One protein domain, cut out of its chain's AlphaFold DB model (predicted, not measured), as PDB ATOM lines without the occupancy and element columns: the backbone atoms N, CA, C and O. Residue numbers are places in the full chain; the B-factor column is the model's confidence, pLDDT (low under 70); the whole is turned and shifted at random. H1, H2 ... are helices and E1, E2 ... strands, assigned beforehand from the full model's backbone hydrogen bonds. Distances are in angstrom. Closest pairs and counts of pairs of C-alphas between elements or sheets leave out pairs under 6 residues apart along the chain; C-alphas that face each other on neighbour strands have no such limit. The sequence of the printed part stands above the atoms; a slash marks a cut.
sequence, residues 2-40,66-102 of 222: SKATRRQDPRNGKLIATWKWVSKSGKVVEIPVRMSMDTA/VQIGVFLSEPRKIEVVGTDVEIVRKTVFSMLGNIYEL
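Overview. This is residues 2 to 40 and 66 to 102 of the 222 residues of an uncharacterized protein of marine sediment metagenome (UniProt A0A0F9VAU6). A twisted sheet of four strands curls round one helix, H1, which covers one face of it in two layers, a sheet and a helix layer. A tail with no named element, residues 2 to 13, leads into E1, and the greatest length runs from Ser 2 in this tail to Ser 25 in the turn between E1 and E2. The 76 printed residues hold E1, E2, E3, E4 and H1 in that order, the sheet's order is E1 - E2 - E3 - E4, all antiparallel, and the class is mixed, helices and strands. The whole is only just loose, close to compact, with a radius of gyration of the C-alphas of 13.8 A and spans of 49 by 21 by 20 A.

Along the chain. Find C-alpha 14 at (216.379, 240.820, 188.567); from there E1, residues 14 to 22, runs 24.2 A. E2, residues 28 to 37, runs 29.4 A. After the cut come E3, residues 66 to 72, and E4, residues 78 to 82. H1, residues 85 to 101, runs 23.4 A to C-alpha 101 at (208.655, 213.057, 198.614).

Arrangement. Look first at the hairpin of E1 and E2, where N 19 and O 31 are 2.9 A apart, within hydrogen-bond range. Between E2 and E3 look at N 34 and O 69, 2.9 A; in the hairpin of E3 and E4, at N 70 and O 80, 2.9 A. The edge strands E1 and E4 are apart. H1 is on the sheet; its closest C-alphas to E4 are those of Val 88 and Gly 82, 6.0 A apart, and to E1 those of Phe 93 and Trp 21, 6.9 A. In H1 every O i to N i+4 pair is within hydrogen-bond range.

Size, cuts and confidence. The C-alphas of Ser 2 and Ser 25, the two farthest apart, are 50.8 A apart. Residues 41 to 65 are not printed, and C-alphas 40 and 66 are 12.0 A apart across the cut. The links printed whole, E1 to E2, E3 to E4 and E4 to H1, are tight. Model confidence is under 70 at residues 2 to 11, 24 to 25, 38 to 40, 73 to 76 and 100.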
ATOM      1  N   SER A   2     229.631 234.332 162.721       33.81
ATOM      2  CA  SER A   2     228.620 234.378 163.786       33.81
ATOM      3  C   SER A   2     229.142 235.249 164.930       33.81
ATOM      4  O   SER A   2     230.222 234.981 165.453       33.81
ATOM      5  N   LYS A   3     228.430 236.327 165.279       41.53
ATOM      6  CA  LYS A   3     228.758 237.127 166.464       41.53
ATOM      7  C   LYS A   3     228.384 236.314 167.697       41.53
ATOM      8  O   LYS A   3     227.234 235.910 167.831       41.53
ATOM      9  N   ALA A   4     229.351 236.081 168.578       39.75
ATOM     10  CA  ALA A   4     229.113 235.443 169.861       39.75
ATOM     11  C   ALA A   4     228.233 236.358 170.727       39.75
ATOM     12  O   ALA A   4     228.700 237.364 171.261       39.75
ATOM     13  N   THR A   5     226.950 236.024 170.836       45.19
ATOM     14  CA  THR A   5     226.028 236.637 171.793       45.19
ATOM     15  C   THR A   5     226.495 236.256 173.196       45.19
ATOM     16  O   THR A   5     226.471 235.080 173.565       45.19
ATOM     17  N   ARG A   6     226.974 237.225 173.981       45.78
ATOM     18  CA  ARG A   6     227.380 236.978 175.370       45.78
ATOM     19  C   ARG A   6     226.113 236.920 176.225       45.78
ATOM     20  O   ARG A   6     225.608 237.963 176.621       45.78
ATOM     21  N   ARG A   7     225.587 235.710 176.453       51.53
ATOM     22  CA  ARG A   7     224.404 235.477 177.300       51.53
ATOM     23  C   ARG A   7     224.637 236.065 178.692       51.53
ATOM     24  O   ARG A   7     225.667 235.789 179.309       51.53
ATOM     25  N   GLN A   8     223.701 236.881 179.171       55.06
ATOM     26  CA  GLN A   8     223.703 237.343 180.558       55.06
ATOM     27  C   GLN A   8     223.426 236.135 181.462       55.06
ATOM     28  O   GLN A   8     222.453 235.423 181.226       55.06
ATOM     29  N   ASP A   9     224.273 235.893 182.467       61.38
ATOM     30  CA  ASP A   9     224.042 234.815 183.436       61.38
ATOM     31  C   ASP A   9     222.712 235.084 184.170       61.38
ATOM     32  O   ASP A   9     222.614 236.088 184.889       61.38
ATOM     33  N   PRO A  10     221.677 234.233 184.008       60.44
ATOM     34  CA  PRO A  10     220.373 234.463 184.618       60.44
ATOM     35  C   PRO A  10     220.423 234.447 186.155       60.44
ATOM     36  O   PRO A  10     219.514 234.983 186.793       60.44
ATOM     37  N   ARG A  11     221.500 233.923 186.769       66.19
ATOM     38  CA  ARG A  11     221.744 234.021 188.220       66.19
ATOM     39  C   ARG A  11     221.847 235.471 188.700       66.19
ATOM     40  O   ARG A  11     221.430 235.777 189.815       66.19
ATOM     41  N   ASN A  12     222.318 236.369 187.836       72.75
ATOM     42  CA  ASN A  12     222.427 237.805 188.101       72.75
ATOM     43  C   ASN A  12     221.190 238.594 187.633       72.75
ATOM     44  O   ASN A  12     221.194 239.825 187.656       72.75
ATOM     45  N   GLY A  13     220.131 237.903 187.199       75.56
ATOM     46  CA  GLY A  13     218.873 238.517 186.792       75.56
ATOM     47  C   GLY A  13     218.145 239.210 187.946       75.56
ATOM     48  O   GLY A  13     218.364 238.920 189.131       75.56
ATOM     49  N   LYS A  14     217.228 240.116 187.599       81.94
ATOM     50  CA  LYS A  14     216.379 240.820 188.567       81.94
ATOM     51  C   LYS A  14     215.439 239.816 189.234       81.94
ATOM     52  O   LYS A  14     214.773 239.056 188.537       81.94
ATOM     53  N   LEU A  15     215.365 239.822 190.566       85.38
ATOM     54  CA  LEU A  15     214.348 239.060 191.295       85.38
ATOM     55  C   LEU A  15     212.967 239.631 190.944       85.38
ATOM     56  O   LEU A  15     212.728 240.823 191.142       85.38
ATOM     57  N   ILE A  16     212.087 238.797 190.394       86.81
ATOM     58  CA  ILE A  16     210.743 239.207 189.954       86.81
ATOM     59  C   ILE A  16     209.631 238.617 190.815       86.81
ATOM     60  O   ILE A  16     208.563 239.215 190.918       86.81
ATOM     61  N   ALA A  17     209.868 237.462 191.433       88.38
ATOM     62  CA  ALA A  17     208.907 236.788 192.289       88.38
ATOM     63  C   ALA A  17     209.615 235.826 193.245       88.38
ATOM     64  O   ALA A  17     210.749 235.409 193.002       88.38
ATOM     65  N   THR A  18     208.895 235.430 194.291       89.50
ATOM     66  CA  THR A  18     209.259 234.309 195.157       89.50
ATOM     67  C   THR A  18     208.097 233.328 195.153       89.50
ATOM     68  O   THR A  18     206.997 233.668 195.593       89.50
ATOM     69  N   TRP A  19     208.298 232.124 194.621       89.00
ATOM     70  CA  TRP A  19     207.287 231.070 194.714       89.00
ATOM     71  C   TRP A  19     207.384 230.357 196.056       89.00
ATOM     72  O   TRP A  19     208.455 230.275 196.649       89.00
ATOM     73  N   LYS A  20     206.257 229.817 196.515       87.19
ATOM     74  CA  LYS A  20     206.205 228.932 197.676       87.19
ATOM     75  C   LYS A  20     205.803 227.547 197.209       87.19
ATOM     76  O   LYS A  20     204.778 227.392 196.544       87.19
ATOM     77  N   TRP A  21     206.625 226.567 197.545       84.56
ATOM     78  CA  TRP A  21     206.306 225.156 197.404       84.56
ATOM     79  C   TRP A  21     206.161 224.559 198.803       84.56
ATOM     80  O   TRP A  21     206.925 224.910 199.700       84.56
ATOM     81  N   VAL A  22     205.154 223.714 198.999       78.06
ATOM     82  CA  VAL A  22     204.862 223.089 200.294       78.06
ATOM     83  C   VAL A  22     204.924 221.582 200.105       78.06
ATOM     84  O   VAL A  22     204.221 221.050 199.245       78.06
ATOM     85  N   SER A  23     205.768 220.905 200.880       76.44
ATOM     86  CA  SER A  23     205.839 219.444 200.877       76.44
ATOM     87  C   SER A  23     204.589 218.826 201.500       76.44
ATOM     88  O   SER A  23     203.884 219.463 202.284       76.44
ATOM     89  N   LYS A  24     204.365 217.531 201.249       69.94
ATOM     90  CA  LYS A  24     203.342 216.740 201.958       69.94
ATOM     91  C   LYS A  24     203.542 216.734 203.482       69.94
ATOM     92  O   LYS A  24     202.571 216.647 204.222       69.94
ATOM     93  N   SER A  25     204.785 216.885 203.944       67.00
ATOM     94  CA  SER A  25     205.147 217.019 205.362       67.00
ATOM     95  C   SER A  25     204.975 218.437 205.934       67.00
ATOM     96  O   SER A  25     205.302 218.670 207.093       67.00
ATOM     97  N   GLY A  26     204.481 219.400 205.145       72.19
ATOM     98  CA  GLY A  26     204.230 220.776 205.585       72.19
ATOM     99  C   GLY A  26     205.450 221.704 205.550       72.19
ATOM    100  O   GLY A  26     205.348 222.861 205.959       72.19
ATOM    101  N   LYS A  27     206.599 221.247 205.036       75.69
ATOM    102  CA  LYS A  27     207.794 222.086 204.871       75.69
ATOM    103  C   LYS A  27     207.574 223.078 203.734       75.69
ATOM    104  O   LYS A  27     207.245 222.685 202.617       75.69
ATOM    105  N   VAL A  28     207.809 224.358 204.011       82.19
ATOM    106  CA  VAL A  28     207.695 225.436 203.023       82.19
ATOM    107  C   VAL A  28     209.077 225.766 202.462       82.19
ATOM    108  O   VAL A  28     210.004 226.050 203.216       82.19
ATOM    109  N   VAL A  29     209.207 225.745 201.137       80.88
ATOM    110  CA  VAL A  29     210.408 226.154 200.403       80.88
ATOM    111  C   VAL A  29     210.094 227.427 199.627       80.88
ATOM    112  O   VAL A  29     209.171 227.456 198.809       80.88
ATOM    113  N   GLU A  30     210.866 228.482 199.887       86.81
ATOM    114  CA  GLU A  30     210.791 229.742 199.149       86.81
ATOM    115  C   GLU A  30     211.755 229.721 197.961       86.81
ATOM    116  O   GLU A  30     212.940 229.424 198.100       86.81
ATOM    117  N   ILE A  31     211.236 230.022 196.773       85.31
ATOM    118  CA  ILE A  31     211.930 229.823 195.503       85.31
ATOM    119  C   ILE A  31     212.103 231.178 194.819       85.31
ATOM    120  O   ILE A  31     211.122 231.713 194.291       85.31
ATOM    121  N   PRO A  32     213.319 231.752 194.802       86.06
ATOM    122  CA  PRO A  32     213.569 233.013 194.128       86.06
ATOM    123  C   PRO A  32     213.519 232.821 192.610       86.06
ATOM    124  O   PRO A  32     214.243 232.004 192.040       86.06
ATOM    125  N   VAL A  33     212.680 233.611 191.948       85.38
ATOM    126  CA  VAL A  33     212.518 233.610 190.493       85.38
ATOM    127  C   VAL A  33     213.174 234.859 189.940       85.38
ATOM    128  O   VAL A  33     212.780 235.987 190.260       85.38
ATOM    129  N   ARG A  34     214.189 234.666 189.103       85.94
ATOM    130  CA  ARG A  34     214.943 235.749 188.481       85.94
ATOM    131  C   ARG A  34     214.611 235.848 187.005       85.94
ATOM    132  O   ARG A  34     214.328 234.852 186.349       85.94
ATOM    133  N   MET A  35     214.662 237.066 186.489       82.38
ATOM    134  CA  MET A  35     214.454 237.362 185.080       82.38
ATOM    135  C   MET A  35     215.679 238.085 184.529       82.38
ATOM    136  O   MET A  35     216.136 239.074 185.109       82.38
ATOM    137  N   SER A  36     216.194 237.607 183.404       80.44
ATOM    138  CA  SER A  36     217.211 238.288 182.606       80.44
ATOM    139  C   SER A  36     216.684 238.517 181.192       80.44
ATOM    140  O   SER A  36     215.835 237.781 180.688       80.44
ATOM    141  N   MET A  37     217.152 239.584 180.551       70.81
ATOM    142  CA  MET A  37     216.879 239.830 179.138       70.81
ATOM    143  C   MET A  37     218.134 239.478 178.357       70.81
ATOM    144  O   MET A  37     219.225 239.926 178.708       70.81
ATOM    145  N   ASP A  38     217.992 238.681 177.300       60.09
ATOM    146  CA  ASP A  38     219.118 238.323 176.441       60.09
ATOM    147  C   ASP A  38     219.457 239.528 175.541       60.09
ATOM    148  O   ASP A  38     218.990 239.662 174.407       60.09
ATOM    149  N   THR A  39     220.228 240.480 176.067       53.09
ATOM    150  CA  THR A  39     220.731 241.604 175.276       53.09
ATOM    151  C   THR A  39     221.845 241.110 174.367       53.09
ATOM    152  O   THR A  39     222.870 240.621 174.837       53.09
ATOM    153  N   ALA A  40     221.675 241.278 173.055       47.59
ATOM    154  CA  ALA A  40     222.660 240.831 172.072       47.59
ATOM    155  C   ALA A  40     224.048 241.495 172.216       47.59
ATOM    156  O   ALA A  40     225.012 240.993 171.643       47.59
ATOM    157  N   VAL A  66     213.058 237.228 176.805       71.69
ATOM    158  CA  VAL A  66     213.034 237.191 178.262       71.69
ATOM    159  C   VAL A  66     213.353 235.764 178.700       71.69
ATOM    160  O   VAL A  66     212.707 234.816 178.255       71.69
ATOM    161  N   GLN A  67     214.363 235.614 179.552       80.06
ATOM    162  CA  GLN A  67     214.698 234.355 180.202       80.06
ATOM    163  C   GLN A  67     214.317 234.439 181.677       80.06
ATOM    164  O   GLN A  67     214.589 235.425 182.363       80.06
ATOM    165  N   ILE A  68     213.687 233.381 182.159       80.62
ATOM    166  CA  ILE A  68     213.334 233.171 183.556       80.62
ATOM    167  C   ILE A  68     214.259 232.085 184.078       80.62
ATOM    168  O   ILE A  68     214.351 231.015 183.482       80.62
ATOM    169  N   GLY A  69     214.949 232.373 185.173       83.50
ATOM    170  CA  GLY A  69     215.870 231.465 185.837       83.50
ATOM    171  C   GLY A  69     215.476 231.250 187.292       83.50
ATOM    172  O   GLY A  69     215.253 232.209 188.034       83.50
ATOM    173  N   VAL A  70     215.418 229.989 187.704       80.88
ATOM    174  CA  VAL A  70     215.319 229.580 189.106       80.88
ATOM    175  C   VAL A  70     216.619 228.891 189.484       80.88
ATOM    176  O   VAL A  70     217.050 227.966 188.797       80.88
ATOM    177  N   PHE A  71     217.223 229.358 190.576       81.56
ATOM    178  CA  PHE A  71     218.490 228.856 191.097       81.56
ATOM    179  C   PHE A  71     218.344 228.640 192.598       81.56
ATOM    180  O   PHE A  71     218.328 229.599 193.369       81.56
ATOM    181  N   LEU A  72     218.198 227.382 192.997       78.00
ATOM    182  CA  LEU A  72     218.187 226.971 194.397       78.00
ATOM    183  C   LEU A  72     219.496 226.268 194.705       78.00
ATOM    184  O   LEU A  72     219.934 225.424 193.931       78.00
ATOM    185  N   SER A  73     220.116 226.634 195.821       67.12
ATOM    186  CA  SER A  73     221.366 226.029 196.289       67.12
ATOM    187  C   SER A  73     221.116 224.781 197.135       67.12
ATOM    188  O   SER A  73     221.964 223.899 197.178       67.12
ATOM    189  N   GLU A  74     219.944 224.700 197.771       60.28
ATOM    190  CA  GLU A  74     219.562 223.653 198.715       60.28
ATOM    191  C   GLU A  74     218.091 223.242 198.469       60.28
ATOM    192  O   GLU A  74     217.263 224.103 198.151       60.28
ATOM    193  N   PRO A  75     217.714 221.957 198.620       55.06
ATOM    194  CA  PRO A  75     218.558 220.837 199.031       55.06
ATOM    195  C   PRO A  75     219.312 220.147 197.883       55.06
ATOM    196  O   PRO A  75     220.258 219.403 198.108       55.06
ATOM    197  N   ARG A  76     218.938 220.433 196.632       64.25
ATOM    198  CA  ARG A  76     219.780 220.216 195.452       64.25
ATOM    199  C   ARG A  76     220.024 221.544 194.775       64.25
ATOM    200  O   ARG A  76     219.162 222.423 194.807       64.25
ATOM    201  N   LYS A  77     221.149 221.619 194.067       74.44
ATOM    202  CA  LYS A  77     221.384 222.661 193.077       74.44
ATOM    203  C   LYS A  77     220.363 222.521 191.939       74.44
ATOM    204  O   LYS A  77     220.598 221.794 190.978       74.44
ATOM    205  N   ILE A  78     219.207 223.173 192.071       79.19
ATOM    206  CA  ILE A  78     218.181 223.223 191.024       79.19
ATOM    207  C   ILE A  78     218.451 224.463 190.190       79.19
ATOM    208  O   ILE A  78     218.329 225.584 190.683       79.19
ATOM    209  N   GLU A  79     218.798 224.248 188.925       84.00
ATOM    210  CA  GLU A  79     218.979 225.314 187.944       84.00
ATOM    211  C   GLU A  79     218.059 225.056 186.762       84.00
ATOM    212  O   GLU A  79     218.281 224.144 185.968       84.00
ATOM    213  N   VAL A  80     217.007 225.860 186.653       83.81
ATOM    214  CA  VAL A  80     216.049 225.768 185.551       83.81
ATOM    215  C   VAL A  80     215.969 227.128 184.885       83.81
ATOM    216  O   VAL A  80     215.671 228.125 185.540       83.81
ATOM    217  N   VAL A  81     216.232 227.161 183.579       85.06
ATOM    218  CA  VAL A  81     216.125 228.366 182.752       85.06
ATOM    219  C   VAL A  81     215.154 228.093 181.611       85.06
ATOM    220  O   VAL A  81     215.272 227.085 180.918       85.06
ATOM    221  N   GLY A  82     214.202 228.994 181.394       84.31
ATOM    222  CA  GLY A  82     213.212 228.878 180.327       84.31
ATOM    223  C   GLY A  82     212.598 230.221 179.956       84.31
ATOM    224  O   GLY A  82     212.848 231.235 180.598       84.31
ATOM    225  N   THR A  83     211.803 230.241 178.891       83.38
ATOM    226  CA  THR A  83     211.084 231.446 178.435       83.38
ATOM    227  C   THR A  83     209.626 231.469 178.892       83.38
ATOM    228  O   THR A  83     208.990 232.514 178.836       83.38
ATOM    229  N   ASP A  84     209.098 230.326 179.337       82.25
ATOM    230  CA  ASP A  84     207.726 230.158 179.813       82.25
ATOM    231  C   ASP A  84     207.723 229.934 181.333       82.25
ATOM    232  O   ASP A  84     208.315 228.976 181.839       82.25
ATOM    233  N   VAL A  85     207.057 230.838 182.054       82.31
ATOM    234  CA  VAL A  85     206.970 230.836 183.521       82.31
ATOM    235  C   VAL A  85     206.303 229.559 184.040       82.31
ATOM    236  O   VAL A  85     206.743 229.012 185.051       82.31
ATOM    237  N   GLU A  86     205.251 229.079 183.376       82.06
ATOM    238  CA  GLU A  86     204.460 227.936 183.839       82.06
ATOM    239  C   GLU A  86     205.219 226.626 183.656       82.06
ATOM    240  O   GLU A  86     205.231 225.790 184.564       82.06
ATOM    241  N   ILE A  87     205.922 226.478 182.530       80.56
ATOM    242  CA  ILE A  87     206.787 225.318 182.284       80.56
ATOM    243  C   ILE A  87     207.919 225.289 183.314       80.56
ATOM    244  O   ILE A  87     208.105 224.268 183.977       80.56
ATOM    245  N   VAL A  88     208.618 226.415 183.524       81.00
ATOM    246  CA  VAL A  88     209.685 226.515 184.537       81.00
ATOM    247  C   VAL A  88     209.145 226.180 185.927       81.00
ATOM    248  O   VAL A  88     209.761 225.402 186.656       81.00
ATOM    249  N   ARG A  89     207.968 226.703 186.291       80.38
ATOM    250  CA  ARG A  89     207.327 226.416 187.579       80.38
ATOM    251  C   ARG A  89     207.018 224.938 187.752       80.38
ATOM    252  O   ARG A  89     207.364 224.376 188.788       80.38
ATOM    253  N   LYS A  90     206.397 224.304 186.755       80.44
ATOM    254  CA  LYS A  90     206.053 222.878 186.798       80.44
ATOM    255  C   LYS A  90     207.305 222.011 186.934       80.44
ATOM    256  O   LYS A  90     207.314 221.106 187.761       80.44
ATOM    257  N   THR A  91     208.369 222.319 186.190       81.19
ATOM    258  CA  THR A  91     209.648 221.604 186.280       81.19
ATOM    259  C   THR A  91     210.272 221.736 187.667       81.19
ATOM    260  O   THR A  91     210.610 220.727 188.276       81.19
ATOM    261  N   VAL A  92     210.364 222.956 188.209       82.25
ATOM    262  CA  VAL A  92     210.924 223.191 189.550       82.25
ATOM    263  C   VAL A  92     210.095 222.488 190.626       82.25
ATOM    264  O   VAL A  92     210.654 221.846 191.508       82.25
ATOM    265  N   PHE A  93     208.765 222.571 190.552       80.56
ATOM    266  CA  PHE A  93     207.873 221.950 191.534       80.56
ATOM    267  C   PHE A  93     207.922 220.422 191.458       80.56
ATOM    268  O   PHE A  93     207.855 219.774 192.496       80.56
ATOM    269  N   SER A  94     208.085 219.848 190.262       78.38
ATOM    270  CA  SER A  94     208.307 218.409 190.085       78.38
ATOM    271  C   SER A  94     209.643 217.972 190.678       78.38
ATOM    272  O   SER A  94     209.685 216.976 191.384       78.38
ATOM    273  N   MET A  95     210.723 218.728 190.450       79.25
ATOM    274  CA  MET A  95     212.035 218.428 191.038       79.25
ATOM    275  C   MET A  95     211.998 218.504 192.568       79.25
ATOM    276  O   MET A  95     212.565 217.649 193.239       79.25
ATOM    277  N   LEU A  96     211.309 219.504 193.126       78.44
ATOM    278  CA  LEU A  96     211.107 219.610 194.572       78.44
ATOM    279  C   LEU A  96     210.233 218.476 195.106       78.44
ATOM    280  O   LEU A  96     210.588 217.897 196.125       78.44
ATOM    281  N   GLY A  97     209.147 218.137 194.406       74.06
ATOM    282  CA  GLY A  97     208.307 216.981 194.708       74.06
ATOM    283  C   GLY A  97     209.144 215.717 194.815       74.06
ATOM    284  O   GLY A  97     209.168 215.100 195.868       74.06
ATOM    285  N   ASN A  98     209.935 215.416 193.793       71.88
ATOM    286  CA  ASN A  98     210.818 214.261 193.807       71.88
ATOM    287  C   ASN A  98     211.783 214.287 194.999       71.88
ATOM    288  O   ASN A  98     211.808 213.353 195.781       71.88
ATOM    289  N   ILE A  99     212.518 215.376 195.226       72.81
ATOM    290  CA  ILE A  99     213.525 215.412 196.301       72.81
ATOM    291  C   ILE A  99     212.900 215.264 197.700       72.81
ATOM    292  O   ILE A  99     213.463 214.611 198.579       72.81
ATOM    293  N   TYR A 100     211.752 215.896 197.929       69.00
ATOM    294  CA  TYR A 100     211.128 215.964 199.248       69.00
ATOM    295  C   TYR A 100     210.084 214.872 199.512       69.00
ATOM    296  O   TYR A 100     209.705 214.699 200.669       69.00
ATOM    297  N   GLU A 101     209.607 214.170 198.484       74.62
ATOM    298  CA  GLU A 101     208.655 213.057 198.614       74.62
ATOM    299  C   GLU A 101     209.325 211.677 198.589       74.62
ATOM    300  O   GLU A 101     208.637 210.675 198.768       74.62
ATOM    301  N   LEU A 102     210.646 211.616 198.407       73.81
ATOM    302  CA  LEU A 102     211.421 210.393 198.606       73.81
ATOM    303  C   LEU A 102     211.295 209.873 200.047       73.81
ATOM    304  O   LEU A 102     211.251 210.654 201.001       73.81
TER     305      LEU A 102